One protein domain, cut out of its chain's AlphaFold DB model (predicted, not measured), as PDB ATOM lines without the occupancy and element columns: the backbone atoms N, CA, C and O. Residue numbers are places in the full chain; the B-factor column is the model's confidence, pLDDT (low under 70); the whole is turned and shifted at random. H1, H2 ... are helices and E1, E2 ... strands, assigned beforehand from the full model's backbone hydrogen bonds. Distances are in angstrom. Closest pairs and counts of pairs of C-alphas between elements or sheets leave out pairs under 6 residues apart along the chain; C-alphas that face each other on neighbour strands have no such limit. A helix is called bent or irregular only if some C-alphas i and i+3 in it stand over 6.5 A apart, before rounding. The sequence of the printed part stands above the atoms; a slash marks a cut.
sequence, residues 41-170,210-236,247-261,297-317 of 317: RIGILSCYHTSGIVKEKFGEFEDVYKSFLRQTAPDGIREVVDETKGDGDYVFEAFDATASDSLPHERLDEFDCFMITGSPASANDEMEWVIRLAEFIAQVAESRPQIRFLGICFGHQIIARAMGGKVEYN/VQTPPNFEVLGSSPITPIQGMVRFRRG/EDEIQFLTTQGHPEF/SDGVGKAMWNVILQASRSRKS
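This is residues 41 to 170, 210 to 236, 247 to 261 and 297 to 317 of the 317 residues of the protein "GATase domain-containing protein" of Panaeolus cyanescens (UniProt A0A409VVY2). A twisted sheet of seven strands is the middle of three layers, with H2 and H6 over one face and H4 and H5 over the other. Residues 52 to 57 of H1 stick out from this body, and residues 73 to 89 hold no named element. The printed part has 193 residues, with six named helices and eight named strands in the order E1 H1 H2 E2 H3 E3 H4 E4 H5 E5 E6 E7 E8 H6; the class is mixed, helices and strands. The sheet, E2 E1 E3 E4 E8 E7 E6 across, is mixed. The whole is compact, with a radius of gyration of the C-alphas of 15.9 A and spans of 49 by 46 by 34 A.

E1, residues 41 to 46, begins at C-alpha 41 (137.117, 186.379, 111.454). H1 is 52 to 58, H2 61 to 72, E2 90 to 96, 20.1 A long, H3 105 to 110 and E3 113 to 116. H4, 128 to 143, is 22.1 A long; E4 is 148 to 152, H5 154 to 162, E5 166 to 169, E6 217 to 221, E7 229 to 233 and E8 250 to 255. H6, 297 to 315, measures 28.1 A and ends at C-alpha 315 (130.324, 179.462, 117.758).

E2, E1, E3, E4 and E8 are parallel, neighbour to neighbour; N 44 and O 93, N 45 and O 115, N 116 and O 150, and N 149 and O 251 are each 2.8 A apart, within hydrogen-bond range. E7 is antiparallel to E8, with N 254 and O 230 at 2.9 A, and forms a hairpin with E6, with N 219 and O 229 at 2.9 A. E1, H1 H2, E2 and E3, H4, E4 are strand-helix-strand units, parallel neighbour strands with helices between; E2, H3, E3 is a split one, with E1 between its strands; the three crossovers are right-handed. H2 touches H6 with residues 68 to 72 alone, about perpendicular at 87 degrees; their closest C-alphas, Thr 72 and Gly 301, are 5.2 A apart. On the opposite face H4 touches H5 at a steep tilt of 65 degrees, closest at the C-alphas of Ala 134 and Ala 162, 4.6 A. H3, irregular with C-alphas 106 and 109 8.3 A apart, only grazes the sheet with residues 108 to 110. H1 is not on the sheet. E5 pairs with no named strand; its closest C-alpha to H5 is Val 167, 6.2 A from Gln 157. Every O i to N i+4 pair is within range in H1, H2, H4 and H5, against 14 of 15 in H6 and 0 of 2 in H3, where 1 of 3 O i to N i+3 pairs is.

The C-alphas of Thr 84 and Pro 223 are farthest apart, 50.4 A. Cuts leave C-alpha gaps of 9.4 A from 170 to 210, 9.0 A from 236 to 247 and 8.4 A from 261 to 297. The links H2 to E2 and E3 to H4 are long. Mean pLDDT of the printed part is 92.7; residues 83 to 86, 235 to 236, 247 and 314 to 317 are under 70.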
ATOM      1  N   ARG A  41     135.858 185.627 111.329       94.69
ATOM      2  CA  ARG A  41     137.117 186.379 111.454       94.69
ATOM      3  C   ARG A  41     138.306 185.433 111.328       94.69
ATOM      4  O   ARG A  41     138.483 184.525 112.145       94.69
ATOM      5  N   ILE A  42     139.118 185.660 110.299       97.31
ATOM      6  CA  ILE A  42     140.307 184.869 109.978       97.31
ATOM      7  C   ILE A  42     141.545 185.708 110.309       97.31
ATOM      8  O   ILE A  42     141.827 186.704 109.643       97.31
ATOM      9  N   GLY A  43     142.290 185.301 111.334       97.50
ATOM     10  CA  GLY A  43     143.573 185.906 111.673       97.50
ATOM     11  C   GLY A  43     144.691 185.319 110.811       97.50
ATOM     12  O   GLY A  43     144.869 184.104 110.803       97.50
ATOM     13  N   ILE A  44     145.458 186.138 110.096       97.94
ATOM     14  CA  ILE A  44     146.637 185.689 109.341       97.94
ATOM     15  C   ILE A  44     147.881 186.007 110.165       97.94
ATOM     16  O   ILE A  44     148.198 187.173 110.378       97.94
ATOM     17  N   LEU A  45     148.585 184.978 110.631       98.00
ATOM     18  CA  LEU A  45     149.842 185.109 111.363       98.00
ATOM     19  C   LEU A  45     150.995 185.081 110.351       98.00
ATOM     20  O   LEU A  45     151.472 184.011 109.960       98.00
ATOM     21  N   SER A  46     151.390 186.266 109.885       97.06
ATOM     22  CA  SER A  46     152.460 186.443 108.904       97.06
ATOM     23  C   SER A  46     153.818 186.180 109.548       97.06
ATOM     24  O   SER A  46     154.203 186.846 110.506       97.06
ATOM     25  N   CYS A  47     154.539 185.193 109.025       96.75
ATOM     26  CA  CYS A  47     155.837 184.740 109.537       96.75
ATOM     27  C   CYS A  47     157.019 185.217 108.674       96.75
ATOM     28  O   CYS A  47     158.147 184.748 108.850       96.75
ATOM     29  N   TYR A  48     156.762 186.099 107.703       93.00
ATOM     30  CA  TYR A  48     157.766 186.658 106.807       93.00
ATOM     31  C   TYR A  48     157.247 187.913 106.095       93.00
ATOM     32  O   TYR A  48     156.105 187.947 105.638       93.00
ATOM     33  N   HIS A  49     158.120 188.909 105.936       90.50
ATOM     34  CA  HIS A  49     157.882 190.065 105.072       90.50
ATOM     35  C   HIS A  49     158.613 189.879 103.759       90.50
ATOM     36  O   HIS A  49     159.813 189.597 103.742       90.50
ATOM     37  N   THR A  50     157.902 190.074 102.658       86.62
ATOM     38  CA  THR A  50     158.500 189.927 101.332       86.62
ATOM     39  C   THR A  50     159.528 191.013 101.056       86.62
ATOM     40  O   THR A  50     159.479 192.127 101.585       86.62
ATOM     41  N   SER A  51     160.477 190.705 100.178       87.06
ATOM     42  CA  SER A  51     161.476 191.663  99.722       87.06
ATOM     43  C   SER A  51     161.818 191.456  98.245       87.06
ATOM     44  O   SER A  51     161.424 190.463  97.623       87.06
ATOM     45  N   GLY A  52     162.513 192.440  97.669       89.94
ATOM     46  CA  GLY A  52     163.003 192.398  96.291       89.94
ATOM     47  C   GLY A  52     161.915 192.098  95.257       89.94
ATOM     48  O   GLY A  52     160.781 192.564  95.362       89.94
ATOM     49  N   ILE A  53     162.272 191.279  94.266       89.12
ATOM     50  CA  ILE A  53     161.418 190.973  93.110       89.12
ATOM     51  C   ILE A  53     160.107 190.270  93.489       89.12
ATOM     52  O   ILE A  53     159.092 190.449  92.818       89.12
ATOM     53  N   VAL A  54     160.108 189.490  94.575       89.88
ATOM     54  CA  VAL A  54     158.902 188.799  95.049       89.88
ATOM     55  C   VAL A  54     157.884 189.828  95.532       89.88
ATOM     56  O   VAL A  54     156.738 189.798  95.089       89.88
ATOM     57  N   LYS A  55     158.321 190.793  96.350       92.31
ATOM     58  CA  LYS A  55     157.464 191.885  96.828       92.31
ATOM     59  C   LYS A  55     156.950 192.760  95.692       92.31
ATOM     60  O   LYS A  55     155.769 193.087  95.648       92.31
ATOM     61  N   GLU A  56     157.828 193.129  94.761       91.94
ATOM     62  CA  GLU A  56     157.470 193.986  93.623       91.94
ATOM     63  C   GLU A  56     156.377 193.372  92.743       91.94
ATOM     64  O   GLU A  56     155.528 194.092  92.218       91.94
ATOM     65  N   LYS A  57     156.394 192.046  92.580       93.00
ATOM     66  CA  LYS A  57     155.502 191.338  91.661       93.00
ATOM     67  C   LYS A  57     154.241 190.789  92.324       93.00
ATOM     68  O   LYS A  57     153.201 190.734  91.668       93.00
ATOM     69  N   PHE A  58     154.323 190.377  93.589       91.81
ATOM     70  CA  PHE A  58     153.247 189.648  94.268       91.81
ATOM     71  C   PHE A  58     152.714 190.335  95.530       91.81
ATOM     72  O   PHE A  58     151.716 189.872  96.076       91.81
ATOM     73  N   GLY A  59     153.315 191.450  95.957       91.50
ATOM     74  CA  GLY A  59     152.944 192.126  97.200       91.50
ATOM     75  C   GLY A  59     153.477 191.398  98.429       91.50
ATOM     76  O   GLY A  59     154.460 190.660  98.340       91.50
ATOM     77  N   GLU A  60     152.843 191.621  99.582       91.31
ATOM     78  CA  GLU A  60     153.227 190.924 100.807       91.31
ATOM     79  C   GLU A  60     152.750 189.472 100.802       91.31
ATOM     80  O   GLU A  60     151.792 189.104 100.123       91.31
ATOM     81  N   PHE A  61     153.394 188.617 101.601       84.25
ATOM     82  CA  PHE A  61     153.010 187.204 101.670       84.25
ATOM     83  C   PHE A  61     151.554 187.038 102.110       84.25
ATOM     84  O   PHE A  61     150.842 186.208 101.559       84.25
ATOM     85  N   GLU A  62     151.062 187.874 103.024       90.38
ATOM     86  CA  GLU A  62     149.648 187.864 103.406       90.38
ATOM     87  C   GLU A  62     148.691 188.102 102.225       90.38
ATOM     88  O   GLU A  62     147.603 187.525 102.208       90.38
ATOM     89  N   ASP A  63     149.083 188.886 101.215       92.50
ATOM     90  CA  ASP A  63     148.252 189.147 100.038       92.50
ATOM     91  C   ASP A  63     148.084 187.883  99.193       92.50
ATOM     92  O   ASP A  63     146.985 187.614  98.698       92.50
ATOM     93  N   VAL A  64     149.134 187.059  99.095       94.44
ATOM     94  CA  VAL A  64     149.095 185.757  98.414       94.44
ATOM     95  C   VAL A  64     148.085 184.828  99.097       94.44
ATOM     96  O   VAL A  64     147.234 184.240  98.430       94.44
ATOM     97  N   TYR A  65     148.105 184.762 100.430       96.44
ATOM     98  CA  TYR A  65     147.198 183.914 101.214       96.44
ATOM     99  C   TYR A  65     145.748 184.400 101.126       96.44
ATOM    100  O   TYR A  65     144.837 183.602 100.893       96.44
ATOM    101  N   LYS A  66     145.522 185.715 101.259       95.75
ATOM    102  CA  LYS A  66     144.196 186.328 101.084       95.75
ATOM    103  C   LYS A  66     143.662 186.066  99.675       95.75
ATOM    104  O   LYS A  66     142.500 185.704  99.516       95.75
ATOM    105  N   SER A  67     144.503 186.219  98.651       95.81
ATOM    106  CA  SER A  67     144.147 185.952  97.254       95.81
ATOM    107  C   SER A  67     143.766 184.488  97.030       95.81
ATOM    108  O   SER A  67     142.718 184.218  96.447       95.81
ATOM    109  N   PHE A  68     144.550 183.547  97.559       97.31
ATOM    110  CA  PHE A  68     144.258 182.117  97.475       97.31
ATOM    111  C   PHE A  68     142.920 181.753  98.130       97.31
ATOM    112  O   PHE A  68     142.092 181.071  97.520       97.31
ATOM    113  N   LEU A  69     142.656 182.257  99.339       96.94
ATOM    114  CA  LEU A  69     141.378 182.019 100.009       96.94
ATOM    115  C   LEU A  69     140.212 182.640  99.231       96.94
ATOM    116  O   LEU A  69     139.205 181.970  99.037       96.94
ATOM    117  N   ARG A  70     140.346 183.862  98.702       96.00
ATOM    118  CA  ARG A  70     139.307 184.477  97.853       96.00
ATOM    119  C   ARG A  70     138.993 183.641  96.614       96.00
ATOM    120  O   ARG A  70     137.825 183.470  96.287       96.00
ATOM    121  N   GLN A  71     140.019 183.131  95.934       95.75
ATOM    122  CA  GLN A  71     139.866 182.345  94.703       95.75
ATOM    123  C   GLN A  71     139.213 180.982  94.947       95.75
ATOM    124  O   GLN A  71     138.503 180.479  94.084       95.75
ATOM    125  N   THR A  72     139.437 180.399  96.124       96.75
ATOM    126  CA  THR A  72     138.917 179.074  96.492       96.75
ATOM    127  C   THR A  72     137.652 179.139  97.348       96.75
ATOM    128  O   THR A  72     137.139 178.098  97.766       96.75
ATOM    129  N   ALA A  73     137.139 180.347  97.612       95.75
ATOM    130  CA  ALA A  73     135.930 180.557  98.393       95.75
ATOM    131  C   ALA A  73     134.720 179.888  97.721       95.75
ATOM    132  O   ALA A  73     134.549 180.016  96.507       95.75
ATOM    133  N   PRO A  74     133.851 179.201  98.486       94.56
ATOM    134  CA  PRO A  74     132.616 178.658  97.940       94.56
ATOM    135  C   PRO A  74     131.722 179.747  97.341       94.56
ATOM    136  O   PRO A  74     131.666 180.873  97.844       94.56
ATOM    137  N   ASP A  75     130.956 179.384  96.313       92.56
ATOM    138  CA  ASP A  75     130.029 180.300  95.654       92.56
ATOM    139  C   ASP A  75     129.097 180.990  96.661       92.56
ATOM    140  O   ASP A  75     128.434 180.361  97.488       92.56
ATOM    141  N   GLY A  76     129.030 182.319  96.568       88.19
ATOM    142  CA  GLY A  76     128.161 183.143  97.407       88.19
ATOM    143  C   GLY A  76     128.754 183.563  98.754       88.19
ATOM    144  O   GLY A  76     128.161 184.436  99.386       88.19
ATOM    145  N   ILE A  77     129.912 183.029  99.156       90.62
ATOM    146  CA  ILE A  77     130.665 183.488 100.330       90.62
ATOM    147  C   ILE A  77     131.480 184.726  99.945       90.62
ATOM    148  O   ILE A  77     132.288 184.685  99.018       90.62
ATOM    149  N   ARG A  78     131.256 185.853 100.630       90.62
ATOM    150  CA  ARG A  78     131.872 187.145 100.277       90.62
ATOM    151  C   ARG A  78     132.728 187.700 101.403       90.62
ATOM    152  O   ARG A  78     132.364 187.603 102.569       90.62
ATOM    153  N   GLU A  79     133.849 188.316 101.055       91.19
ATOM    154  CA  GLU A  79     134.642 189.075 102.020       91.19
ATOM    155  C   GLU A  79     133.902 190.360 102.408       91.19
ATOM    156  O   GLU A  79     133.305 191.022 101.557       91.19
ATOM    157  N   VAL A  80     133.961 190.721 103.685       88.06
ATOM    158  CA  VAL A  80     133.528 192.023 104.184       88.06
ATOM    159  C   VAL A  80     134.569 193.056 103.765       88.06
ATOM    160  O   VAL A  80     135.667 193.103 104.310       88.06
ATOM    161  N   VAL A  81     134.211 193.892 102.793       77.44
ATOM    162  CA  VAL A  81     135.064 194.998 102.324       77.44
ATOM    163  C   VAL A  81     134.805 196.275 103.132       77.44
ATOM    164  O   VAL A  81     135.678 197.131 103.248       77.44
ATOM    165  N   ASP A  82     133.610 196.400 103.716       72.38
ATOM    166  CA  ASP A  82     133.199 197.535 104.536       72.38
ATOM    167  C   ASP A  82     132.388 197.044 105.745       72.38
ATOM    168  O   ASP A  82     131.192 196.754 105.649       72.38
ATOM    169  N   GLU A  83     133.037 196.967 106.912       65.88
ATOM    170  CA  GLU A  83     132.392 196.503 108.149       65.88
ATOM    171  C   GLU A  83     131.162 197.351 108.532       65.88
ATOM    172  O   GLU A  83     130.258 196.854 109.202       65.88
ATOM    173  N   THR A  84     131.065 198.604 108.064       65.94
ATOM    174  CA  THR A  84     129.919 199.483 108.354       65.94
ATOM    175  C   THR A  84     128.676 199.143 107.532       65.94
ATOM    176  O   THR A  84     127.558 199.476 107.935       65.94
ATOM    177  N   LYS A  85     128.849 198.459 106.395       65.12
ATOM    178  CA  LYS A  85     127.754 198.029 105.514       65.12
ATOM    179  C   LYS A  85     127.243 196.632 105.845       65.12
ATOM    180  O   LYS A  85     126.122 196.302 105.460       65.12
ATOM    181  N   GLY A  86     128.021 195.844 106.592       60.53
ATOM    182  CA  GLY A  86     127.639 194.498 107.026       60.53
ATOM    183  C   GLY A  86     127.393 193.532 105.862       60.53
ATOM    184  O   GLY A  86     126.583 192.612 105.987       60.53
ATOM    185  N   ASP A  87     128.047 193.751 104.721       73.94
ATOM    186  CA  ASP A  87     127.861 193.004 103.482       73.94
ATOM    187  C   ASP A  87     128.972 191.968 103.268       73.94
ATOM    188  O   ASP A  87     129.812 192.079 102.384       73.94
ATOM    189  N   GLY A  88     128.957 190.894 104.057       85.31
ATOM    190  CA  GLY A  88     129.867 189.776 103.817       85.31
ATOM    191  C   GLY A  88     129.653 188.583 104.733       85.31
ATOM    192  O   GLY A  88     128.667 188.480 105.466       85.31
ATOM    193  N   ASP A  89     130.568 187.637 104.618       91.12
ATOM    194  CA  ASP A  89     130.604 186.353 105.304       91.12
ATOM    195  C   ASP A  89     131.872 186.204 106.137       91.12
ATOM    196  O   ASP A  89     131.824 185.559 107.179       91.12
ATOM    197  N   TYR A  90     132.990 186.786 105.696       93.62
ATOM    198  CA  TYR A  90     134.280 186.663 106.366       93.62
ATOM    199  C   TYR A  90     135.125 187.933 106.254       93.62
ATOM    200  O   TYR A  90     134.908 188.748 105.363       93.62
ATOM    201  N   VAL A  91     136.106 188.087 107.138       94.94
ATOM    202  CA  VAL A  91     137.083 189.184 107.118       94.94
ATOM    203  C   VAL A  91     138.459 188.674 107.538       94.94
ATOM    204  O   VAL A  91     138.562 187.738 108.337       94.94
ATOM    205  N   PHE A  92     139.511 189.295 107.004       95.38
ATOM    206  CA  PHE A  92     140.893 189.032 107.393       95.38
ATOM    207  C   PHE A  92     141.426 190.109 108.338       95.38
ATOM    208  O   PHE A  92     141.234 191.298 108.099       95.38
ATOM    209  N   GLU A  93     142.185 189.695 109.347       95.44
ATOM    210  CA  GLU A  93     143.040 190.581 110.145       95.44
ATOM    211  C   GLU A  93     144.439 189.962 110.167       95.44
ATOM    212  O   GLU A  93     144.585 188.787 110.503       95.44
ATOM    213  N   ALA A  94     145.458 190.703 109.736       95.69
ATOM    214  CA  ALA A  94     146.820 190.188 109.662       95.69
ATOM    215  C   ALA A  94     147.657 190.673 110.849       95.69
ATOM    216  O   ALA A  94     147.543 191.819 111.280       95.69
ATOM    217  N   PHE A  95     148.511 189.785 111.349       96.56
ATOM    218  CA  PHE A  95     149.410 190.010 112.470       96.56
ATOM    219  C   PHE A  95     150.817 189.586 112.067       96.56
ATOM    220  O   PHE A  95     151.022 188.469 111.594       96.56
ATOM    221  N   ASP A  96     151.795 190.461 112.273       96.38
ATOM    222  CA  ASP A  96     153.203 190.144 112.043       96.38
ATOM    223  C   ASP A  96     153.751 189.295 113.192       96.38
ATOM    224  O   ASP A  96     154.237 189.838 114.180       96.38
ATOM    225  N   ALA A  97     153.717 187.972 113.073       96.75
ATOM    226  CA  ALA A  97     154.168 187.056 114.118       96.75
ATOM    227  C   ALA A  97     155.662 187.201 114.469       96.75
ATOM    228  O   ALA A  97     156.092 186.692 115.504       96.75
ATOM    229  N   THR A  98     156.455 187.894 113.642       96.00
ATOM    230  CA  THR A  98     157.883 188.126 113.900       96.00
ATOM    231  C   THR A  98     158.125 189.262 114.905       96.00
ATOM    232  O   THR A  98     159.153 189.280 115.590       96.00
ATOM    233  N   ALA A  99     157.161 190.174 115.061       94.69
ATOM    234  CA  ALA A  99     157.208 191.268 116.029       94.69
ATOM    235  C   ALA A  99     156.864 190.801 117.461       94.69
ATOM    236  O   ALA A  99     156.195 189.789 117.664       94.69
ATOM    237  N   SER A 100     157.347 191.521 118.482       85.00
ATOM    238  CA  SER A 100     157.250 191.079 119.886       85.00
ATOM    239  C   SER A 100     155.846 191.104 120.491       85.00
ATOM    240  O   SER A 100     155.530 190.206 121.260       85.00
ATOM    241  N   ASP A 101     154.994 192.053 120.094       84.12
ATOM    242  CA  ASP A 101     153.675 192.286 120.709       84.12
ATOM    243  C   ASP A 101     152.544 192.347 119.667       84.12
ATOM    244  O   ASP A 101     151.646 193.183 119.727       84.12
ATOM    245  N   SER A 102     152.618 191.495 118.647       91.25
ATOM    246  CA  SER A 102     151.683 191.506 117.514       91.25
ATOM    247  C   SER A 102     150.593 190.442 117.591       91.25
ATOM    248  O   SER A 102     149.569 190.581 116.928       91.25
ATOM    249  N   LEU A 103     150.790 189.367 118.359       95.31
ATOM    250  CA  LEU A 103     149.825 188.273 118.429       95.31
ATOM    251  C   LEU A 103     148.585 188.697 119.242       95.31
ATOM    252  O   LEU A 103     148.722 189.326 120.294       95.31
ATOM    253  N   PRO A 104     147.360 188.339 118.814       95.19
ATOM    254  CA  PRO A 104     146.119 188.885 119.374       95.19
ATOM    255  C   PRO A 104     145.679 188.203 120.683       95.19
ATOM    256  O   PRO A 104     144.538 187.756 120.807       95.19
ATOM    257  N   HIS A 105     146.561 188.122 121.684       93.06
ATOM    258  CA  HIS A 105     146.304 187.439 122.962       93.06
ATOM    259  C   HIS A 105     145.035 187.930 123.682       93.06
ATOM    260  O   HIS A 105     144.308 187.129 124.270       93.06
ATOM    261  N   GLU A 106     144.742 189.231 123.620       92.31
ATOM    262  CA  GLU A 106     143.616 189.852 124.337       92.31
ATOM    263  C   GLU A 106     142.273 189.743 123.597       92.31
ATOM    264  O   GLU A 106     141.218 189.941 124.197       92.31
ATOM    265  N   ARG A 107     142.298 189.417 122.298       93.31
ATOM    266  CA  ARG A 107     141.126 189.429 121.403       93.31
ATOM    267  C   ARG A 107     140.851 188.067 120.766       93.31
ATOM    268  O   ARG A 107     140.150 187.977 119.764       93.31
ATOM    269  N   LEU A 108     141.376 186.986 121.346       94.12
ATOM    270  CA  LEU A 108     141.245 185.629 120.801       94.12
ATOM    271  C   LEU A 108     139.791 185.222 120.527       94.12
ATOM    272  O   LEU A 108     139.523 184.566 119.527       94.12
ATOM    273  N   ASP A 109     138.854 185.638 121.381       91.19
ATOM    274  CA  ASP A 109     137.430 185.294 121.257       91.19
ATOM    275  C   ASP A 109     136.718 186.019 120.101       91.19
ATOM    276  O   ASP A 109     135.555 185.743 119.804       91.19
ATOM    277  N   GLU A 110     137.399 186.937 119.416       92.88
ATOM    278  CA  GLU A 110     136.909 187.531 118.176       92.88
ATOM    279  C   GLU A 110     137.141 186.610 116.973       92.88
ATOM    280  O   GLU A 110     136.321 186.624 116.054       92.88
ATOM    281  N   PHE A 111     138.191 185.784 117.000       95.19
ATOM    282  CA  PHE A 111     138.648 184.971 115.875       95.19
ATOM    283  C   PHE A 111     138.034 183.575 115.861       95.19
ATOM    284  O   PHE A 111     137.882 182.924 116.892       95.19
ATOM    285  N   ASP A 112     137.740 183.086 114.657       95.38
ATOM    286  CA  ASP A 112     137.247 181.724 114.445       95.38
ATOM    287  C   ASP A 112     138.362 180.802 113.921       95.38
ATOM    288  O   ASP A 112     138.359 179.593 114.166       95.38
ATOM    289  N   CYS A 113     139.339 181.372 113.211       96.62
ATOM    290  CA  CYS A 113     140.437 180.636 112.598       96.62
ATOM    291  C   CYS A 113     141.721 181.472 112.562       96.62
ATOM    292  O   CYS A 113     141.669 182.667 112.274       96.62
ATOM    293  N   PHE A 114     142.868 180.821 112.758       98.50
ATOM    294  CA  PHE A 114     144.187 181.371 112.458       98.50
ATOM    295  C   PHE A 114     144.833 180.635 111.281       98.50
ATOM    296  O   PHE A 114     144.881 179.407 111.264       98.50
ATOM    297  N   MET A 115     145.330 181.386 110.303       98.56
ATOM    298  CA  MET A 115     146.138 180.910 109.182       98.56
ATOM    299  C   MET A 115     147.593 181.308 109.420       98.56
ATOM    300  O   MET A 115     147.883 182.491 109.565       98.56
ATOM    301  N   ILE A 116     148.504 180.340 109.445       98.69
ATOM    302  CA  ILE A 116     149.933 180.558 109.693       98.69
ATOM    303  C   ILE A 116     150.693 180.380 108.383       98.69
ATOM    304  O   ILE A 116     150.596 179.326 107.743       98.69
ATOM    305  N   THR A 117     151.434 181.413 107.984       98.00
ATOM    306  CA  THR A 117     152.104 181.447 106.680       98.00
ATOM    307  C   THR A 117     153.408 180.654 106.656       98.00
ATOM    308  O   THR A 117     153.971 180.282 107.688       98.00
ATOM    309  N   GLY A 118     153.934 180.460 105.448       96.25
ATOM    310  CA  GLY A 118     155.318 180.070 105.223       96.25
ATOM    311  C   GLY A 118     156.318 181.111 105.746       96.25
ATOM    312  O   GLY A 118     155.973 182.275 105.974       96.25
ATOM    313  N   SER A 119     157.566 180.679 105.915       95.25
ATOM    314  CA  SER A 119     158.711 181.498 106.313       95.25
ATOM    315  C   SER A 119     160.002 180.846 105.803       95.25
ATOM    316  O   SER A 119     160.046 179.618 105.721       95.25
ATOM    317  N   PRO A 120     161.053 181.617 105.468       91.75
ATOM    318  CA  PRO A 120     162.388 181.063 105.231       91.75
ATOM    319  C   PRO A 120     163.103 180.630 106.523       91.75
ATOM    320  O   PRO A 120     164.148 179.987 106.441       91.75
ATOM    321  N   ALA A 121     162.587 181.004 107.700       94.06
ATOM    322  CA  ALA A 121     163.099 180.538 108.986       94.06
ATOM    323  C   ALA A 121     162.794 179.052 109.215       94.06
ATOM    324  O   ALA A 121     161.816 178.524 108.685       94.06
ATOM    325  N   SER A 122     163.591 178.394 110.057       96.00
ATOM    326  CA  SER A 122     163.290 177.035 110.496       96.00
ATOM    327  C   SER A 122     162.289 177.059 111.642       96.00
ATOM    328  O   SER A 122     162.424 177.824 112.601       96.00
ATOM    329  N   ALA A 123     161.317 176.146 111.619       96.88
ATOM    330  CA  ALA A 123     160.447 175.926 112.772       96.88
ATOM    331  C   ALA A 123     161.217 175.422 114.002       96.88
ATOM    332  O   ALA A 123     160.668 175.484 115.097       96.88
ATOM    333  N   ASN A 124     162.460 174.952 113.846       94.38
ATOM    334  CA  ASN A 124     163.354 174.558 114.939       94.38
ATOM    335  C   ASN A 124     164.255 175.692 115.442       94.38
ATOM    336  O   ASN A 124     165.008 175.473 116.389       94.38
ATOM    337  N   ASP A 125     164.204 176.881 114.838       93.62
ATOM    338  CA  ASP A 125     165.019 177.997 115.302       93.62
ATOM    339  C   ASP A 125     164.628 178.394 116.734       93.62
ATOM    340  O   ASP A 125     163.459 178.367 117.131       93.62
ATOM    341  N   GLU A 126     165.628 178.809 117.509       94.94
ATOM    342  CA  GLU A 126     165.472 179.335 118.872       94.94
ATOM    343  C   GLU A 126     165.308 180.867 118.868       94.94
ATOM    344  O   GLU A 126     165.596 181.556 119.847       94.94
ATOM    345  N   MET A 127     164.869 181.426 117.736       96.62
ATOM    346  CA  MET A 127     164.484 182.830 117.659       96.62
ATOM    347  C   MET A 127     163.261 183.073 118.541       96.62
ATOM    348  O   MET A 127     162.298 182.306 118.512       96.62
ATOM    349  N   GLU A 128     163.272 184.184 119.274       96.69
ATOM    350  CA  GLU A 128     162.233 184.501 120.258       96.69
ATOM    351  C   GLU A 128     160.821 184.451 119.654       96.69
ATOM    352  O   GLU A 128     159.910 183.877 120.242       96.69
ATOM    353  N   TRP A 129     160.644 184.973 118.439       97.50
ATOM    354  CA  TRP A 129     159.348 184.973 117.765       97.50
ATOM    355  C   TRP A 129     158.855 183.570 117.375       97.50
ATOM    356  O   TRP A 129     157.654 183.319 117.438       97.50
ATOM    357  N   VAL A 130     159.757 182.639 117.038       98.12
ATOM    358  CA  VAL A 130     159.405 181.242 116.716       98.12
ATOM    359  C   VAL A 130     158.905 180.537 117.972       98.12
ATOM    360  O   VAL A 130     157.867 179.875 117.942       98.12
ATOM    361  N   ILE A 131     159.609 180.728 119.091       97.88
ATOM    362  CA  ILE A 131     159.229 180.174 120.397       97.88
ATOM    363  C   ILE A 131     157.868 180.737 120.826       97.88
ATOM    364  O   ILE A 131     156.951 179.965 121.104       97.88
ATOM    365  N   ARG A 132     157.698 182.067 120.793       97.75
ATOM    366  CA  ARG A 132     156.428 182.730 121.144       97.75
ATOM    367  C   ARG A 132     155.267 182.250 120.275       97.75
ATOM    368  O   ARG A 132     154.183 182.004 120.794       97.75
ATOM    369  N   LEU A 133     155.477 182.090 118.965       98.56
ATOM    370  CA  LEU A 133     154.444 181.587 118.061       98.56
ATOM    371  C   LEU A 133     154.064 180.134 118.388       98.56
ATOM    372  O   LEU A 133     152.876 179.813 118.429       98.56
ATOM    373  N   ALA A 134     155.038 179.261 118.665       98.56
ATOM    374  CA  ALA A 134     154.760 177.884 119.074       98.56
ATOM    375  C   ALA A 134     153.963 177.827 120.390       98.56
ATOM    376  O   ALA A 134     152.978 177.091 120.492       98.56
ATOM    377  N   GLU A 135     154.344 178.639 121.378       98.00
ATOM    378  CA  GLU A 135     153.627 178.760 122.650       98.00
ATOM    379  C   GLU A 135     152.205 179.295 122.457       98.00
ATOM    380  O   GLU A 135     151.262 178.740 123.025       98.00
ATOM    381  N   PHE A 136     152.028 180.320 121.618       98.56
ATOM    382  CA  PHE A 136     150.716 180.860 121.262       98.56
ATOM    383  C   PHE A 136     149.807 179.773 120.680       98.56
ATOM    384  O   PHE A 136     148.685 179.595 121.156       98.56
ATOM    385  N   ILE A 137     150.292 179.005 119.698       98.56
ATOM    386  CA  ILE A 137     149.520 177.925 119.063       98.56
ATOM    387  C   ILE A 137     149.080 176.902 120.113       98.56
ATOM    388  O   ILE A 137     147.893 176.582 120.193       98.56
ATOM    389  N   ALA A 138     150.010 176.424 120.945       98.19
ATOM    390  CA  ALA A 138     149.717 175.431 121.973       98.19
ATOM    391  C   ALA A 138     148.695 175.947 123.004       98.19
ATOM    392  O   ALA A 138     147.726 175.255 123.326       98.19
ATOM    393  N   GLN A 139     148.866 177.183 123.487       97.56
ATOM    394  CA  GLN A 139     147.972 177.798 124.473       97.56
ATOM    395  C   GLN A 139     146.564 178.032 123.920       97.56
ATOM    396  O   GLN A 139     145.572 177.754 124.600       97.56
ATOM    397  N   VAL A 140     146.446 178.545 122.694       97.44
ATOM    398  CA  VAL A 140     145.143 178.804 122.067       97.44
ATOM    399  C   VAL A 140     144.437 177.490 121.742       97.44
ATOM    400  O   VAL A 140     143.245 177.363 122.014       97.44
ATOM    401  N   ALA A 141     145.158 176.487 121.242       95.19
ATOM    402  CA  ALA A 141     144.588 175.180 120.936       95.19
ATOM    403  C   ALA A 141     143.983 174.473 122.157       95.19
ATOM    404  O   ALA A 141     142.962 173.792 122.020       95.19
ATOM    405  N   GLU A 142     144.608 174.634 123.325       93.00
ATOM    406  CA  GLU A 142     144.141 174.064 124.590       93.00
ATOM    407  C   GLU A 142     143.015 174.903 125.212       93.00
ATOM    408  O   GLU A 142     141.965 174.376 125.575       93.00
ATOM    409  N   SER A 143     143.201 176.224 125.310       94.31
ATOM    410  CA  SER A 143     142.242 177.112 125.985       94.31
ATOM    411  C   SER A 143     140.983 177.403 125.165       94.31
ATOM    412  O   SER A 143     139.933 177.702 125.736       94.31
ATOM    413  N   ARG A 144     141.072 177.335 123.832       93.62
ATOM    414  CA  ARG A 144     140.002 177.678 122.883       93.62
ATOM    415  C   ARG A 144     139.897 176.621 121.788       93.62
ATOM    416  O   ARG A 144     140.136 176.909 120.614       93.62
ATOM    417  N   PRO A 145     139.476 175.391 122.127       91.06
ATOM    418  CA  PRO A 145     139.431 174.282 121.180       91.06
ATOM    419  C   PRO A 145     138.472 174.503 120.000       91.06
ATOM    420  O   PRO A 145     138.467 173.697 119.074       91.06
ATOM    421  N   GLN A 146     137.610 175.525 120.046       90.25
ATOM    422  CA  GLN A 146     136.750 175.955 118.941       90.25
ATOM    423  C   GLN A 146     137.484 176.730 117.841       90.25
ATOM    424  O   GLN A 146     137.017 176.693 116.702       90.25
ATOM    425  N   ILE A 147     138.603 177.391 118.167       94.94
ATOM    426  CA  ILE A 147     139.431 178.110 117.193       94.94
ATOM    427  C   ILE A 147     140.161 177.089 116.329       94.94
ATOM    428  O   ILE A 147     140.721 176.107 116.828       94.94
ATOM    429  N   ARG A 148     140.125 177.318 115.017       96.62
ATOM    430  CA  ARG A 148     140.754 176.438 114.030       96.62
ATOM    431  C   ARG A 148     142.116 176.976 113.610       96.62
ATOM    432  O   ARG A 148     142.353 178.180 113.648       96.62
ATOM    433  N   PHE A 149     142.993 176.079 113.187       98.56
ATOM    434  CA  PHE A 149     144.331 176.406 112.716       98.56
ATOM    435  C   PHE A 149     144.566 175.836 111.328       98.56
ATOM    436  O   PHE A 149     144.382 174.640 111.088       98.56
ATOM    437  N   LEU A 150     145.021 176.708 110.441       98.81
ATOM    438  CA  LEU A 150     145.498 176.379 109.112       98.81
ATOM    439  C   LEU A 150     146.992 176.695 109.047       98.81
ATOM    440  O   LEU A 150     147.420 177.733 109.549       98.81
ATOM    441  N   GLY A 151     147.791 175.810 108.458       98.69
ATOM    442  CA  GLY A 151     149.239 176.009 108.363       98.69
ATOM    443  C   GLY A 151     149.810 175.540 107.037       98.69
ATOM    444  O   GLY A 151     149.505 174.432 106.591       98.69
ATOM    445  N   ILE A 152     150.653 176.375 106.435       98.62
ATOM    446  CA  ILE A 152     151.302 176.102 105.150       98.62
ATOM    447  C   ILE A 152     152.824 176.177 105.305       98.62
ATOM    448  O   ILE A 152     153.340 177.152 105.849       98.62
ATOM    449  N   CYS A 153     153.544 175.157 104.825       98.25
ATOM    450  CA  CYS A 153     155.008 175.066 104.857       98.25
ATOM    451  C   CYS A 153     155.579 175.267 106.277       98.25
ATOM    452  O   CYS A 153     155.350 174.419 107.140       98.25
ATOM    453  N   PHE A 154     156.243 176.389 106.582       98.56
ATOM    454  CA  PHE A 154     156.636 176.730 107.959       98.56
ATOM    455  C   PHE A 154     155.447 176.659 108.930       98.56
ATOM    456  O   PHE A 154     155.579 176.102 110.014       98.56
ATOM    457  N   GLY A 155     154.261 177.131 108.533       98.69
ATOM    458  CA  GLY A 155     153.035 177.028 109.328       98.69
ATOM    459  C   GLY A 155     152.658 175.584 109.677       98.69
ATOM    460  O   GLY A 155     152.236 175.297 110.795       98.69
ATOM    461  N   HIS A 156     152.859 174.646 108.750       98.81
ATOM    462  CA  HIS A 156     152.675 173.216 109.000       98.81
ATOM    463  C   HIS A 156     153.696 172.681 110.017       98.81
ATOM    464  O   HIS A 156     153.333 171.970 110.958       98.81
ATOM    465  N   GLN A 157     154.957 173.078 109.868       98.81
ATOM    466  CA  GLN A 157     156.060 172.649 110.725       98.81
ATOM    467  C   GLN A 157     155.955 173.223 112.145       98.81
ATOM    468  O   GLN A 157     156.118 172.491 113.120       98.81
ATOM    469  N   ILE A 158     155.634 174.511 112.291       98.81
ATOM    470  CA  ILE A 158     155.521 175.162 113.600       98.81
ATOM    471  C   ILE A 158     154.300 174.661 114.372       98.81
ATOM    472  O   ILE A 158     154.397 174.464 115.580       98.81
ATOM    473  N   ILE A 159     153.188 174.347 113.691       98.88
ATOM    474  CA  ILE A 159     152.063 173.628 114.307       98.88
ATOM    475  C   ILE A 159     152.519 172.243 114.776       98.88
ATOM    476  O   ILE A 159     152.182 171.842 115.891       98.88
ATOM    477  N   ALA A 160     153.297 171.515 113.966       98.75
ATOM    478  CA  ALA A 160     153.833 170.222 114.381       98.75
ATOM    479  C   ALA A 160     154.663 170.363 115.666       98.75
ATOM    480  O   ALA A 160     154.373 169.685 116.650       98.75
ATOM    481  N   ARG A 161     155.634 171.287 115.695       98.50
ATOM    482  CA  ARG A 161     156.467 171.566 116.878       98.50
ATOM    483  C   ARG A 161     155.616 171.937 118.092       98.50
ATOM    484  O   ARG A 161     155.755 171.311 119.139       98.50
ATOM    485  N   ALA A 162     154.714 172.908 117.946       98.56
ATOM    486  CA  ALA A 162     153.872 173.420 119.029       98.56
ATOM    487  C   ALA A 162     153.029 172.325 119.698       98.56
ATOM    488  O   ALA A 162     152.824 172.342 120.909       98.56
ATOM    489  N   MET A 163     152.559 171.352 118.915       98.44
ATOM    490  CA  MET A 163     151.676 170.293 119.401       98.44
ATOM    491  C   MET A 163     152.422 169.022 119.842       98.44
ATOM    492  O   MET A 163     151.775 168.053 120.247       98.44
ATOM    493  N   GLY A 164     153.760 169.007 119.787       98.00
ATOM    494  CA  GLY A 164     154.603 167.889 120.236       98.00
ATOM    495  C   GLY A 164     155.022 166.894 119.146       98.00
ATOM    496  O   GLY A 164     155.362 165.754 119.457       98.00
ATOM    497  N   GLY A 165     154.962 167.292 117.876       98.31
ATOM    498  CA  GLY A 165     155.588 166.596 116.750       98.31
ATOM    499  C   GLY A 165     157.075 166.937 116.604       98.31
ATOM    500  O   GLY A 165     157.640 167.685 117.404       98.31
ATOM    501  N   LYS A 166     157.719 166.396 115.564       98.25
ATOM    502  CA  LYS A 166     159.148 166.605 115.287       98.25
ATOM    503  C   LYS A 166     159.368 167.119 113.869       98.25
ATOM    504  O   LYS A 166     158.921 166.488 112.910       98.25
ATOM    505  N   VAL A 167     160.093 168.228 113.764       98.25
ATOM    506  CA  VAL A 167     160.570 168.815 112.508       98.25
ATOM    507  C   VAL A 167     162.068 168.554 112.401       98.25
ATOM    508  O   VAL A 167     162.781 168.660 113.399       98.25
ATOM    509  N   GLU A 168     162.562 168.238 111.214       97.12
ATOM    510  CA  GLU A 168     163.990 168.069 110.947       97.12
ATOM    511  C   GLU A 168     164.393 168.796 109.668       97.12
ATOM    512  O   GLU A 168     163.593 168.947 108.745       97.12
ATOM    513  N   TYR A 169     165.658 169.210 109.615       95.62
ATOM    514  CA  TYR A 169     166.291 169.615 108.368       95.62
ATOM    515  C   TYR A 169     166.598 168.370 107.537       95.62
ATOM    516  O   TYR A 169     167.301 167.466 107.993       95.62
ATOM    517  N   ASN A 170     166.132 168.345 106.293       90.50
ATOM    518  CA  ASN A 170     166.198 167.203 105.383       90.50
ATOM    519  C   ASN A 170     167.586 167.030 104.725       90.50
ATOM    520  O   ASN A 170     167.722 166.789 103.522       90.50
ATOM    521  N   VAL A 210     158.893 164.927 110.472       97.94
ATOM    522  CA  VAL A 210     159.268 163.498 110.480       97.94
ATOM    523  C   VAL A 210     158.437 162.680 111.464       97.94
ATOM    524  O   VAL A 210     158.378 161.455 111.373       97.94
ATOM    525  N   GLN A 211     157.773 163.352 112.407       98.31
ATOM    526  CA  GLN A 211     156.883 162.729 113.378       98.31
ATOM    527  C   GLN A 211     155.677 163.633 113.625       98.31
ATOM    528  O   GLN A 211     155.836 164.799 113.998       98.31
ATOM    529  N   THR A 212     154.472 163.086 113.465       98.19
ATOM    530  CA  THR A 212     153.244 163.819 113.775       98.19
ATOM    531  C   THR A 212     153.089 164.041 115.284       98.19
ATOM    532  O   THR A 212     153.549 163.223 116.091       98.19
ATOM    533  N   PRO A 213     152.408 165.122 115.697       97.50
ATOM    534  CA  PRO A 213     151.979 165.274 117.079       97.50
ATOM    535  C   PRO A 213     150.926 164.221 117.476       97.50
ATOM    536  O   PRO A 213     150.250 163.652 116.612       97.50
ATOM    537  N   PRO A 214     150.702 163.978 118.781       94.94
ATOM    538  CA  PRO A 214     149.652 163.073 119.235       94.94
ATOM    539  C   PRO A 214     148.261 163.458 118.707       94.94
ATOM    540  O   PRO A 214     147.848 164.615 118.786       94.94
ATOM    541  N   ASN A 215     147.486 162.459 118.271       92.88
ATOM    542  CA  ASN A 215     146.135 162.615 117.707       92.88
ATOM    543  C   ASN A 215     146.070 163.397 116.378       92.88
ATOM    544  O   ASN A 215     144.999 163.891 116.027       92.88
ATOM    545  N   PHE A 216     147.185 163.509 115.651       97.69
ATOM    546  CA  PHE A 216     147.187 163.954 114.261       97.69
ATOM    547  C   PHE A 216     147.265 162.760 113.311       97.69
ATOM    548  O   PHE A 216     147.990 161.795 113.559       97.69
ATOM    549  N   GLU A 217     146.547 162.863 112.202       98.25
ATOM    550  CA  GLU A 217     146.578 161.911 111.098       98.25
ATOM    551  C   GLU A 217     147.334 162.523 109.914       98.25
ATOM    552  O   GLU A 217     147.224 163.722 109.644       98.25
ATOM    553  N   VAL A 218     148.118 161.702 109.215       98.69
ATOM    554  CA  VAL A 218     148.874 162.113 108.022       98.69
ATOM    555  C   VAL A 218     147.930 162.176 106.826       98.69
ATOM    556  O   VAL A 218     147.166 161.239 106.595       98.69
ATOM    557  N   LEU A 219     148.003 163.254 106.046       98.56
ATOM    558  CA  LEU A 219     147.167 163.458 104.857       98.56
ATOM    559  C   LEU A 219     147.832 162.970 103.571       98.56
ATOM    560  O   LEU A 219     147.147 162.544 102.648       98.56
ATOM    561  N   GLY A 220     149.159 162.980 103.510       98.19
ATOM    562  CA  GLY A 220     149.890 162.481 102.356       98.19
ATOM    563  C   GLY A 220     151.390 162.432 102.591       98.19
ATOM    564  O   GLY A 220     151.884 162.896 103.619       98.19
ATOM    565  N   SER A 221     152.103 161.874 101.621       98.38
ATOM    566  CA  SER A 221     153.557 161.701 101.651       98.38
ATOM    567  C   SER A 221     154.144 161.716 100.242       98.38
ATOM    568  O   SER A 221     153.483 161.289  99.293       98.38
ATOM    569  N   SER A 222     155.402 162.118 100.120       97.50
ATOM    570  CA  SER A 222     156.233 161.957  98.922       97.50
ATOM    571  C   SER A 222     157.436 161.049  99.243       97.50
ATOM    572  O   SER A 222     157.642 160.685 100.405       97.50
ATOM    573  N   PRO A 223     158.265 160.670  98.253       95.50
ATOM    574  CA  PRO A 223     159.484 159.902  98.512       95.50
ATOM    575  C   PRO A 223     160.499 160.599  99.436       95.50
ATOM    576  O   PRO A 223     161.298 159.913 100.068       95.50
ATOM    577  N   ILE A 224     160.486 161.936  99.498       95.12
ATOM    578  CA  ILE A 224     161.437 162.741 100.282       95.12
ATOM    579  C   ILE A 224     160.812 163.207 101.610       95.12
ATOM    580  O   ILE A 224     161.501 163.295 102.627       95.12
ATOM    581  N   THR A 225     159.506 163.472 101.625       97.44
ATOM    582  CA  THR A 225     158.799 164.059 102.766       97.44
ATOM    583  C   THR A 225     157.712 163.099 103.246       97.44
ATOM    584  O   THR A 225     156.675 162.956 102.585       97.44
ATOM    585  N   PRO A 226     157.895 162.444 104.407       97.12
ATOM    586  CA  PRO A 226     156.955 161.430 104.884       97.12
ATOM    587  C   PRO A 226     155.608 162.018 105.326       97.12
ATOM    588  O   PRO A 226     154.615 161.296 105.365       97.12
ATOM    589  N   ILE A 227     155.564 163.308 105.668       98.69
ATOM    590  CA  ILE A 227     154.368 163.998 106.154       98.69
ATOM    591  C   ILE A 227     154.192 165.276 105.328       98.69
ATOM    592  O   ILE A 227     154.735 166.323 105.653       98.69
ATOM    593  N   GLN A 228     153.430 165.180 104.237       98.50
ATOM    594  CA  GLN A 228     153.084 166.313 103.361       98.50
ATOM    595  C   GLN A 228     151.895 167.130 103.883       98.50
ATOM    596  O   GLN A 228     151.597 168.209 103.381       98.50
ATOM    597  N   GLY A 229     151.195 166.627 104.895       98.69
ATOM    598  CA  GLY A 229     150.088 167.324 105.530       98.69
ATOM    599  C   GLY A 229     149.597 166.569 106.750       98.69
ATOM    600  O   GLY A 229     149.801 165.358 106.870       98.69
ATOM    601  N   MET A 230     148.952 167.287 107.663       98.69
ATOM    602  CA  MET A 230     148.372 166.700 108.869       98.69
ATOM    603  C   MET A 230     147.009 167.299 109.173       98.69
ATOM    604  O   MET A 230     146.784 168.493 108.951       98.69
ATOM    605  N   VAL A 231     146.146 166.482 109.768       98.38
ATOM    606  CA  VAL A 231     144.851 166.899 110.304       98.38
ATOM    607  C   VAL A 231     144.699 166.444 111.748       98.38
ATOM    608  O   VAL A 231     145.147 165.358 112.112       98.38
ATOM    609  N   ARG A 232     144.032 167.252 112.570       96.38
ATOM    610  CA  ARG A 232     143.511 166.820 113.873       96.38
ATOM    611  C   ARG A 232     142.035 167.159 113.966       96.38
ATOM    612  O   ARG A 232     141.650 168.327 113.893       96.38
ATOM    613  N   PHE A 233     141.225 166.134 114.193       92.50
ATOM    614  CA  PHE A 233     139.793 166.270 114.419       92.50
ATOM    615  C   PHE A 233     139.497 166.643 115.881       92.50
ATOM    616  O   PHE A 233     140.164 166.193 116.819       92.50
ATOM    617  N   ARG A 234     138.476 167.476 116.089       84.81
ATOM    618  CA  ARG A 234     137.873 167.738 117.393       84.81
ATOM    619  C   ARG A 234     137.048 166.519 117.770       84.81
ATOM    620  O   ARG A 234     136.216 166.046 117.002       84.81
ATOM    621  N   ARG A 235     137.226 166.031 118.995       67.31
ATOM    622  CA  ARG A 235     136.288 165.058 119.556       67.31
ATOM    623  C   ARG A 235     134.968 165.789 119.802       67.31
ATOM    624  O   ARG A 235     134.916 166.675 120.652       67.31
ATOM    625  N   GLY A 236     133.935 165.458 119.030       55.28
ATOM    626  CA  GLY A 236     132.597 166.012 119.228       55.28
ATOM    627  C   GLY A 236     132.090 165.764 120.653       55.28
ATOM    628  O   GLY A 236     132.488 164.800 121.310       55.28
ATOM    629  N   GLU A 247     130.190 164.556 110.344       58.03
ATOM    630  CA  GLU A 247     131.019 165.784 110.375       58.03
ATOM    631  C   GLU A 247     132.063 165.716 111.500       58.03
ATOM    632  O   GLU A 247     131.885 166.278 112.582       58.03
ATOM    633  N   ASP A 248     133.191 165.045 111.241       70.44
ATOM    634  CA  ASP A 248     134.381 165.242 112.066       70.44
ATOM    635  C   ASP A 248     134.820 166.713 111.930       70.44
ATOM    636  O   ASP A 248     135.360 167.136 110.904       70.44
ATOM    637  N   GLU A 249     134.554 167.525 112.952       87.75
ATOM    638  CA  GLU A 249     135.003 168.915 112.971       87.75
ATOM    639  C   GLU A 249     136.533 168.961 113.027       87.75
ATOM    640  O   GLU A 249     137.147 168.353 113.899       87.75
ATOM    641  N   ILE A 250     137.181 169.712 112.142       93.81
ATOM    642  CA  ILE A 250     138.648 169.765 112.081       93.81
ATOM    643  C   ILE A 250     139.179 170.923 112.926       93.81
ATOM    644  O   ILE A 250     138.844 172.069 112.648       93.81
ATOM    645  N   GLN A 251     140.039 170.661 113.914       95.50
ATOM    646  CA  GLN A 251     140.728 171.722 114.662       95.50
ATOM    647  C   GLN A 251     141.956 172.240 113.911       95.50
ATOM    648  O   GLN A 251     142.173 173.446 113.857       95.50
ATOM    649  N   PHE A 252     142.747 171.336 113.333       98.44
ATOM    650  CA  PHE A 252     143.971 171.671 112.607       98.44
ATOM    651  C   PHE A 252     143.943 171.047 111.220       98.44
ATOM    652  O   PHE A 252     143.692 169.848 111.114       98.44
ATOM    653  N   LEU A 253     144.271 171.827 110.193       98.75
ATOM    654  CA  LEU A 253     144.533 171.346 108.838       98.75
ATOM    655  C   LEU A 253     145.806 172.002 108.312       98.75
ATOM    656  O   LEU A 253     145.925 173.222 108.297       98.75
ATOM    657  N   THR A 254     146.771 171.198 107.881       98.81
ATOM    658  CA  THR A 254     148.081 171.707 107.462       98.81
ATOM    659  C   THR A 254     148.597 171.005 106.214       98.81
ATOM    660  O   THR A 254     148.311 169.825 106.008       98.81
ATOM    661  N   THR A 255     149.395 171.716 105.419       98.62
ATOM    662  CA  THR A 255     150.095 171.205 104.231       98.62
ATOM    663  C   THR A 255     151.542 171.693 104.222       98.62
ATOM    664  O   THR A 255     151.814 172.849 104.540       98.62
ATOM    665  N   GLN A 256     152.477 170.818 103.864       98.56
ATOM    666  CA  GLN A 256     153.886 171.159 103.677       98.56
ATOM    667  C   GLN A 256     154.102 171.921 102.359       98.56
ATOM    668  O   GLN A 256     154.920 172.839 102.314       98.56
ATOM    669  N   GLY A 257     153.338 171.570 101.320       97.56
ATOM    670  CA  GLY A 257     153.335 172.278 100.041       97.56
ATOM    671  C   GLY A 257     152.563 173.592 100.095       97.56
ATOM    672  O   GLY A 257     151.779 173.816 101.017       97.56
ATOM    673  N   HIS A 258     152.770 174.417  99.073       98.06
ATOM    674  CA  HIS A 258     152.237 175.762  98.895       98.06
ATOM    675  C   HIS A 258     151.059 175.782  97.902       98.06
ATOM    676  O   HIS A 258     151.252 176.095  96.724       98.06
ATOM    677  N   PRO A 259     149.824 175.441  98.319       97.94
ATOM    678  CA  PRO A 259     148.663 175.541  97.436       97.94
ATOM    679  C   PRO A 259     148.384 176.993  97.005       97.94
ATOM    680  O   PRO A 259     147.805 177.224  95.947       97.94
ATOM    681  N   GLU A 260     148.826 177.969  97.796       97.50
ATOM    682  CA  GLU A 260     148.702 179.400  97.545       97.50
ATOM    683  C   GLU A 260     149.698 179.925  96.503       97.50
ATOM    684  O   GLU A 260     149.533 181.039  96.002       97.50
ATOM    685  N   PHE A 261     150.729 179.149  96.157       96.56
ATOM    686  CA  PHE A 261     151.694 179.565  95.148       96.56
ATOM    687  C   PHE A 261     151.182 179.288  93.739       96.56
ATOM    688  O   PHE A 261     150.882 178.157  93.359       96.56
ATOM    689  N   SER A 297     145.909 172.580  94.060       97.44
ATOM    690  CA  SER A 297     145.733 173.690  95.006       97.44
ATOM    691  C   SER A 297     144.269 173.939  95.391       97.44
ATOM    692  O   SER A 297     143.967 174.170  96.565       97.44
ATOM    693  N   ASP A 298     143.346 173.835  94.430       96.88
ATOM    694  CA  ASP A 298     141.912 174.054  94.650       96.88
ATOM    695  C   ASP A 298     141.313 173.081  95.667       96.88
ATOM    696  O   ASP A 298     140.436 173.455  96.447       96.88
ATOM    697  N   GLY A 299     141.769 171.825  95.673       97.25
ATOM    698  CA  GLY A 299     141.282 170.824  96.617       97.25
ATOM    699  C   GLY A 299     141.703 171.144  98.052       97.25
ATOM    700  O   GLY A 299     140.894 171.035  98.977       97.25
ATOM    701  N   VAL A 300     142.924 171.660  98.235       98.25
ATOM    702  CA  VAL A 300     143.383 172.164  99.538       98.25
ATOM    703  C   VAL A 300     142.585 173.397  99.962       98.25
ATOM    704  O   VAL A 300     142.142 173.471 101.108       98.25
ATOM    705  N   GLY A 301     142.336 174.339  99.045       98.12
ATOM    706  CA  GLY A 301     141.549 175.542  99.328       98.12
ATOM    707  C   GLY A 301     140.116 175.223  99.756       98.12
ATOM    708  O   GLY A 301     139.646 175.719 100.780       98.12
ATOM    709  N   LYS A 302     139.443 174.307  99.048       97.50
ATOM    710  CA  LYS A 302     138.109 173.805  99.427       97.50
ATOM    711  C   LYS A 302     138.114 173.170 100.819       97.50
ATOM    712  O   LYS A 302     137.219 173.447 101.619       97.50
ATOM    713  N   ALA A 303     139.127 172.363 101.139       97.62
ATOM    714  CA  ALA A 303     139.264 171.768 102.467       97.62
ATOM    715  C   ALA A 303     139.466 172.835 103.557       97.62
ATOM    716  O   ALA A 303     138.798 172.785 104.588       97.62
ATOM    717  N   MET A 304     140.309 173.844 103.318       98.25
ATOM    718  CA  MET A 304     140.497 174.975 104.235       98.25
ATOM    719  C   MET A 304     139.194 175.743 104.472       98.25
ATOM    720  O   MET A 304     138.855 176.028 105.621       98.25
ATOM    721  N   TRP A 305     138.410 176.009 103.425       97.19
ATOM    722  CA  TRP A 305     137.098 176.644 103.566       97.19
ATOM    723  C   TRP A 305     136.097 175.798 104.347       97.19
ATOM    724  O   TRP A 305     135.349 176.346 105.158       97.19
ATOM    725  N   ASN A 306     136.117 174.474 104.187       94.88
ATOM    726  CA  ASN A 306     135.308 173.589 105.023       94.88
ATOM    727  C   ASN A 306     135.663 173.757 106.510       94.88
ATOM    728  O   ASN A 306     134.760 173.884 107.337       94.88
ATOM    729  N   VAL A 307     136.953 173.847 106.855       95.31
ATOM    730  CA  VAL A 307     137.398 174.109 108.239       95.31
ATOM    731  C   VAL A 307     136.936 175.484 108.735       95.31
ATOM    732  O   VAL A 307     136.365 175.587 109.824       95.31
ATOM    733  N   ILE A 308     137.133 176.533 107.931       95.19
ATOM    734  CA  ILE A 308     136.760 177.920 108.261       95.19
ATOM    735  C   ILE A 308     135.250 178.032 108.527       95.19
ATOM    736  O   ILE A 308     134.822 178.601 109.532       95.19
ATOM    737  N   LEU A 309     134.420 177.446 107.662       91.44
ATOM    738  CA  LEU A 309     132.963 177.523 107.788       91.44
ATOM    739  C   LEU A 309     132.419 176.652 108.930       91.44
ATOM    740  O   LEU A 309     131.408 177.013 109.538       91.44
ATOM    741  N   GLN A 310     133.085 175.543 109.271       87.38
ATOM    742  CA  GLN A 310     132.760 174.766 110.473       87.38
ATOM    743  C   GLN A 310     132.976 175.586 111.754       87.38
ATOM    744  O   GLN A 310     132.150 175.510 112.664       87.38
ATOM    745  N   ALA A 311     134.037 176.399 111.822       82.31
ATOM    746  CA  ALA A 311     134.336 177.243 112.983       82.31
ATOM    747  C   ALA A 311     133.167 178.183 113.334       82.31
ATOM    748  O   ALA A 311     132.716 178.235 114.480       82.31
ATOM    749  N   SER A 312     132.602 178.831 112.308       74.81
ATOM    750  CA  SER A 312     131.433 179.712 112.427       74.81
ATOM    751  C   SER A 312     130.205 179.005 113.008       74.81
ATOM    752  O   SER A 312     129.454 179.581 113.799       74.81
ATOM    753  N   ARG A 313     129.982 177.737 112.629       72.75
ATOM    754  CA  ARG A 313     128.849 176.938 113.120       72.75
ATOM    755  C   ARG A 313     129.018 176.594 114.596       72.75
ATOM    756  O   ARG A 313     128.062 176.760 115.350       72.75
ATOM    757  N   SER A 314     130.220 176.191 115.019       65.81
ATOM    758  CA  SER A 314     130.492 175.826 116.417       65.81
ATOM    759  C   SER A 314     130.354 177.008 117.387       65.81
ATOM    760  O   SER A 314     130.057 176.795 118.557       65.81
ATOM    761  N   ARG A 315     130.538 178.257 116.932       64.38
ATOM    762  CA  ARG A 315     130.324 179.462 117.758       64.38
ATOM    763  C   ARG A 315     128.843 179.739 118.052       64.38
ATOM    764  O   ARG A 315     128.533 180.418 119.026       64.38
ATOM    765  N   LYS A 316     127.925 179.227 117.220       54.88
ATOM    766  CA  LYS A 316     126.468 179.407 117.372       54.88
ATOM    767  C   LYS A 316     125.814 178.387 118.316       54.88
ATOM    768  O   LYS A 316     124.642 178.565 118.643       54.88
ATOM    769  N   SER A 317     126.522 177.320 118.702       48.00
ATOM    770  CA  SER A 317     126.004 176.179 119.484       48.00
ATOM    771  C   SER A 317     126.476 176.169 120.931       48.00
ATOM    772  O   SER A 317     125.671 175.780 121.806       48.00
TER     773      SER A 317